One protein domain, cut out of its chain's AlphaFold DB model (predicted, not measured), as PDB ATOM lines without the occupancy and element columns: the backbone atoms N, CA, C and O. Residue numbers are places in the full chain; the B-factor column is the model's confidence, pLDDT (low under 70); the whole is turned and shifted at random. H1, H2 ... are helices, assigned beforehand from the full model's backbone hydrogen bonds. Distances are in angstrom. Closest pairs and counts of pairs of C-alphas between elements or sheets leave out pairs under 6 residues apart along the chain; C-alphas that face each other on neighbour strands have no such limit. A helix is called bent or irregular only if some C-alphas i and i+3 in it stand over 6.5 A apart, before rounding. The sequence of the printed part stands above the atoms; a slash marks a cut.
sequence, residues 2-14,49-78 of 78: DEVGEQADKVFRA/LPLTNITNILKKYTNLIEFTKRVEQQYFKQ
ATOM      1  N   ASP A   2      19.168-138.363   5.978       86.19
ATOM      2  CA  ASP A   2      19.640-139.653   5.471       86.19
ATOM      3  C   ASP A   2      18.784-140.083   4.267       86.19
ATOM      4  O   ASP A   2      17.680-139.569   4.061       86.19
ATOM      5  N   GLU A   3      19.293-141.014   3.459       89.81
ATOM      6  CA  GLU A   3      18.601-141.524   2.266       89.81
ATOM      7  C   GLU A   3      17.178-142.011   2.595       89.81
ATOM      8  O   GLU A   3      16.222-141.730   1.870       89.81
ATOM      9  N   VAL A   4      17.026-142.664   3.750       89.56
ATOM     10  CA  VAL A   4      15.745-143.163   4.262       89.56
ATOM     11  C   VAL A   4      14.761-142.021   4.526       89.56
ATOM     12  O   VAL A   4      13.598-142.106   4.131       89.56
ATOM     13  N   GLY A   5      15.202-140.927   5.156       91.50
ATOM     14  CA  GLY A   5      14.363-139.755   5.391       91.50
ATOM     15  C   GLY A   5      13.920-139.075   4.094       91.50
ATOM     16  O   GLY A   5      12.768-138.656   3.982       91.50
ATOM     17  N   GLU A   6      14.786-139.003   3.084       94.31
ATOM     18  CA  GLU A   6      14.421-138.433   1.780       94.31
ATOM     19  C   GLU A   6      13.399-139.294   1.032       94.31
ATOM     20  O   GLU A   6      12.457-138.766   0.433       94.31
ATOM     21  N   GLN A   7      13.546-140.619   1.087       94.56
ATOM     22  CA  GLN A   7      12.564-141.549   0.533       94.56
ATOM     23  C   GLN A   7      11.221-141.438   1.263       94.56
ATOM     24  O   GLN A   7      10.178-141.362   0.611       94.56
ATOM     25  N   ALA A   8      11.241-141.339   2.594       93.94
ATOM     26  CA  ALA A   8      10.037-141.129   3.391       93.94
ATOM     27  C   ALA A   8       9.322-139.817   3.020       93.94
ATOM     28  O   ALA A   8       8.113-139.830   2.800       93.94
ATOM     29  N   ASP A   9      10.049-138.699   2.871       96.00
ATOM     30  CA  ASP A   9       9.449-137.422   2.452       96.00
ATOM     31  C   ASP A   9       8.800-137.527   1.066       96.00
ATOM     32  O   ASP A   9       7.676-137.064   0.882       96.00
ATOM     33  N   LYS A  10       9.464-138.181   0.104       97.50
ATOM     34  CA  LYS A  10       8.912-138.399  -1.244       97.50
ATOM     35  C   LYS A  10       7.619-139.210  -1.207       97.50
ATOM     36  O   LYS A  10       6.645-138.822  -1.851       97.50
ATOM     37  N   VAL A  11       7.597-140.305  -0.446       96.50
ATOM     38  CA  VAL A  11       6.417-141.173  -0.322       96.50
ATOM     39  C   VAL A  11       5.268-140.437   0.361       96.50
ATOM     40  O   VAL A  11       4.159-140.420  -0.171       96.50
ATOM     41  N   PHE A  12       5.513-139.762   1.488       97.25
ATOM     42  CA  PHE A  12       4.466-139.008   2.180       97.25
ATOM     43  C   PHE A  12       3.933-137.856   1.334       97.25
ATOM     44  O   PHE A  12       2.729-137.623   1.316       97.25
ATOM     45  N   ARG A  13       4.791-137.183   0.562       98.31
ATOM     46  CA  ARG A  13       4.359-136.155  -0.387       98.31
ATOM     47  C   ARG A  13       3.440-136.713  -1.464       98.31
ATOM     48  O   ARG A  13       2.406-136.109  -1.731       98.31
ATOM     49  N   ALA A  14       3.801-137.845  -2.067       97.94
ATOM     50  CA  ALA A  14       2.990-138.484  -3.097       97.94
ATOM     51  C   ALA A  14       1.627-138.925  -2.544       97.94
ATOM     52  O   ALA A  14       0.595-138.590  -3.119       97.94
ATOM     53  N   LEU A  49       8.901-146.125  18.131       72.12
ATOM     54  CA  LEU A  49      10.028-146.631  17.354       72.12
ATOM     55  C   LEU A  49      11.184-145.618  17.384       72.12
ATOM     56  O   LEU A  49      10.934-144.411  17.474       72.12
ATOM     57  N   PRO A  50      12.449-146.056  17.244       76.75
ATOM     58  CA  PRO A  50      13.602-145.171  17.057       76.75
ATOM     59  C   PRO A  50      13.617-144.537  15.646       76.75
ATOM     60  O   PRO A  50      14.654-144.449  15.003       76.75
ATOM     61  N   LEU A  51      12.452-144.107  15.153       75.81
ATOM     62  CA  LEU A  51      12.212-143.529  13.826       75.81
ATOM     63  C   LEU A  51      11.783-142.061  13.943       75.81
ATOM     64  O   LEU A  51      10.935-141.570  13.197       75.81
ATOM     65  N   THR A  52      12.342-141.348  14.921       78.12
ATOM     66  CA  THR A  52      11.969-139.960  15.230       78.12
ATOM     67  C   THR A  52      12.154-139.029  14.032       78.12
ATOM     68  O   THR A  52      11.371-138.092  13.865       78.12
ATOM     69  N   ASN A  53      13.126-139.307  13.157       86.31
ATOM     70  CA  ASN A  53      13.308-138.630  11.873       86.31
ATOM     71  C   ASN A  53      12.080-138.799  10.958       86.31
ATOM     72  O   ASN A  53      11.518-137.797  10.520       86.31
ATOM     73  N   ILE A  54      11.616-140.030  10.727       90.25
ATOM     74  CA  ILE A  54      10.470-140.336   9.858       90.25
ATOM     75  C   ILE A  54       9.182-139.741  10.434       90.25
ATOM     76  O   ILE A  54       8.444-139.065   9.716       90.25
ATOM     77  N   THR A  55       8.933-139.907  11.735       89.75
ATOM     78  CA  THR A  55       7.745-139.332  12.384       89.75
ATOM     79  C   THR A  55       7.745-137.802  12.296       89.75
ATOM     80  O   THR A  55       6.695-137.191  12.107       89.75
ATOM     81  N   ASN A  56       8.909-137.149  12.387       90.75
ATOM     82  CA  ASN A  56       9.005-135.697  12.217       90.75
ATOM     83  C   ASN A  56       8.752-135.244  10.774       90.75
ATOM     84  O   ASN A  56       8.201-134.165  10.569       90.75
ATOM     85  N   ILE A  57       9.110-136.057   9.780       94.81
ATOM     86  CA  ILE A  57       8.769-135.793   8.378       94.81
ATOM     87  C   ILE A  57       7.261-135.965   8.164       94.81
ATOM     88  O   ILE A  57       6.638-135.084   7.579       94.81
ATOM     89  N   LEU A  58       6.657-137.027   8.708       94.81
ATOM     90  CA  LEU A  58       5.213-137.278   8.627       94.81
ATOM     91  C   LEU A  58       4.385-136.107   9.180       94.81
ATOM     92  O   LEU A  58       3.368-135.746   8.595       94.81
ATOM     93  N   LYS A  59       4.844-135.451  10.255       93.62
ATOM     94  CA  LYS A  59       4.181-134.266  10.842       93.62
ATOM     95  C   LYS A  59       3.996-133.093   9.874       93.62
ATOM     96  O   LYS A  59       3.165-132.233  10.147       93.62
ATOM     97  N   LYS A  60       4.732-133.047   8.759       96.44
ATOM     98  CA  LYS A  60       4.552-132.035   7.705       96.44
ATOM     99  C   LYS A  60       3.282-132.259   6.871       96.44
ATOM    100  O   LYS A  60       2.833-131.332   6.209       96.44
ATOM    101  N   TYR A  61       2.716-133.467   6.900       97.81
ATOM    102  CA  TYR A  61       1.596-133.903   6.065       97.81
ATOM    103  C   TYR A  61       0.347-134.108   6.932       97.81
ATOM    104  O   TYR A  61      -0.016-135.227   7.303       97.81
ATOM    105  N   THR A  62      -0.296-133.004   7.316       97.19
ATOM    106  CA  THR A  62      -1.412-133.011   8.280       97.19
ATOM    107  C   THR A  62      -2.625-133.793   7.790       97.19
ATOM    108  O   THR A  62      -3.252-134.484   8.588       97.19
ATOM    109  N   ASN A  63      -2.917-133.768   6.489       97.94
ATOM    110  CA  ASN A  63      -4.032-134.510   5.900       97.94
ATOM    111  C   ASN A  63      -3.883-136.036   6.057       97.94
ATOM    112  O   ASN A  63      -4.875-136.719   6.298       97.94
ATOM    113  N   LEU A  64      -2.661-136.581   6.008       98.06
ATOM    114  CA  LEU A  64      -2.400-138.003   6.276       98.06
ATOM    115  C   LEU A  64      -2.648-138.357   7.748       98.06
ATOM    116  O   LEU A  64      -3.199-139.415   8.066       98.06
ATOM    117  N   ILE A  65      -2.285-137.455   8.663       97.44
ATOM    118  CA  ILE A  65      -2.552-137.618  10.098       97.44
ATOM    119  C   ILE A  65      -4.060-137.559  10.368       97.44
ATOM    120  O   ILE A  65      -4.587-138.375  11.123       97.44
ATOM    121  N   GLU A  66      -4.767-136.616   9.749       97.38
ATOM    122  CA  GLU A  66      -6.221-136.473   9.855       97.38
ATOM    123  C   GLU A  66      -6.962-137.670   9.258       97.38
ATOM    124  O   GLU A  66      -7.887-138.185   9.885       97.38
ATOM    125  N   PHE A  67      -6.517-138.165   8.100       97.75
ATOM    126  CA  PHE A  67      -6.985-139.421   7.520       97.75
ATOM    127  C   PHE A  67      -6.859-140.568   8.522       97.75
ATOM    128  O   PHE A  67      -7.848-141.237   8.813       97.75
ATOM    129  N   THR A  68      -5.674-140.739   9.112       97.06
ATOM    130  CA  THR A  68      -5.399-141.838  10.046       97.06
ATOM    131  C   THR A  68      -6.305-141.765  11.273       97.06
ATOM    132  O   THR A  68      -6.933-142.755  11.641       97.06
ATOM    133  N   LYS A  69      -6.448-140.570  11.864       96.06
ATOM    134  CA  LYS A  69      -7.354-140.331  12.997       96.06
ATOM    135  C   LYS A  69      -8.810-140.610  12.637       96.06
ATOM    136  O   LYS A  69      -9.534-141.189  13.438       96.06
ATOM    137  N   ARG A  70      -9.266-140.191  11.454       96.50
ATOM    138  CA  ARG A  70     -10.651-140.417  11.027       96.50
ATOM    139  C   ARG A  70     -10.939-141.901  10.819       96.50
ATOM    140  O   ARG A  70     -11.984-142.360  11.264       96.50
ATOM    141  N   VAL A  71     -10.031-142.644  10.184       96.31
ATOM    142  CA  VAL A  71     -10.189-144.095   9.985       96.31
ATOM    143  C   VAL A  71     -10.209-144.827  11.331       96.31
ATOM    144  O   VAL A  71     -11.108-145.635  11.553       96.31
ATOM    145  N   GLU A  72      -9.312-144.485  12.266       95.69
ATOM    146  CA  GLU A  72      -9.348-145.009  13.644       95.69
ATOM    147  C   GLU A  72     -10.716-144.759  14.295       95.69
ATOM    148  O   GLU A  72     -11.352-145.674  14.814       95.69
ATOM    149  N   GLN A  73     -11.207-143.520  14.225       95.00
ATOM    150  CA  GLN A  73     -12.481-143.137  14.829       95.00
ATOM    151  C   GLN A  73     -13.689-143.826  14.204       95.00
ATOM    152  O   GLN A  73     -14.657-144.093  14.906       95.00
ATOM    153  N   GLN A  74     -13.657-144.072  12.899       94.75
ATOM    154  CA  GLN A  74     -14.799-144.609  12.172       94.75
ATOM    155  C   GLN A  74     -14.895-146.135  12.265       94.75
ATOM    156  O   GLN A  74     -16.003-146.663  12.282       94.75
ATOM    157  N   TYR A  75     -13.759-146.835  12.305       94.81
ATOM    158  CA  TYR A  75     -13.727-148.297  12.185       94.81
ATOM    159  C   TYR A  75     -13.212-149.020  13.433       94.81
ATOM    160  O   TYR A  75     -13.434-150.221  13.557       94.81
ATOM    161  N   PHE A  76     -12.541-148.318  14.355       91.81
ATOM    162  CA  PHE A  76     -11.866-148.938  15.501       91.81
ATOM    163  C   PHE A  76     -12.260-148.352  16.862       91.81
ATOM    164  O   PHE A  76     -11.923-148.944  17.885       91.81
ATOM    165  N   LYS A  77     -12.992-147.229  16.913       80.62
ATOM    166  CA  LYS A  77     -13.623-146.781  18.163       80.62
ATOM    167  C   LYS A  77     -14.836-147.656  18.481       80.62
ATOM    168  O   LYS A  77     -15.796-147.676  17.713       80.62
ATOM    169  N   GLN A  78     -14.773-148.325  19.629       55.66
ATOM    170  CA  GLN A  78     -15.925-148.848  20.366       55.66
ATOM    171  C   GLN A  78     -16.208-147.943  21.562       55.66
ATOM    172  O   GLN A  78     -15.223-147.485  22.188       55.66
TER     173      GLN A  78
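This is residues 2 to 14 and 49 to 78 of the 78 residues of the protein "Protein CBG23654" of Caenorhabditis briggsae (UniProt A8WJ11). Two helices, H1 and the shorter H2, lie side by side as a small pair, and the longest helix, H3, leads away from them as an arm, turned about perpendicular to H2. Residues 65 to 78, of which 65 to 75 belong to H3, stick out free of the rest, and the pair and this arm together make the long axis. The printed part has 43 residues in two pieces, 2 to 14 and 49 to 78, with three named helices in the order H1, H2, H3 and no named strand; the class is all helix. The whole is loose, with a radius of gyration of the C-alphas of 12.4 A, and its outline is flat, with spans of 39 by 23 by 12 A.

H1, residues 3 to 14, touches H2, residues 52 to 58, with 8 pairs of C-alphas within 8 A. Their closest C-alphas are those of Gly 5 and Ile 54, 6.0 A apart. The two run the same way at a shallow tilt of 21 degrees, and their centres are 9.9 A apart. A tight link of 3 residues joins H2 to H3, residues 62 to 75. H2 and H3 are close but not clearly touching: their closest C-alphas, those of Leu 58 and Ile 65, are 7.9 A apart. Their lines are about perpendicular, at 88 degrees, and their centres are 17.4 A apart. H1 and H3 are only just apart, with their closest C-alphas at 8.1 A. H3 touches no helix, and residues 65 to 78 stand free. In H1, H2 and H3 every pair of O i and N i+4 is within hydrogen-bond range.

H1 begins at C-alpha 3, at (18.601, -141.524, 2.266), and runs 16.8 A from its first to its last C-alpha, that of Ala 14. After the cut, H2 runs from Thr 52, with its C-alpha at (11.969, -139.960, 15.230), to Leu 58, 9.8 A from first to last C-alpha. H3 runs from Thr 62 to Tyr 75, 20.0 A from first to last C-alpha, and ends at C-alpha 75, at (-13.727, -148.297, 12.185). No helix is bent or irregular.

The two C-alphas farthest apart are those of Glu 3 and Gln 78, 39.7 A. Residues 15 to 48 are not printed, and C-alphas 14 and 49 are 23.1 A apart across this cut. The link from H1 to H2 is the link across the cut; no long link is printed whole. Gln 78 is the chain's last residue. The mean pLDDT of the printed part is 91.6, and of the printed residues only residue 78 is under 70.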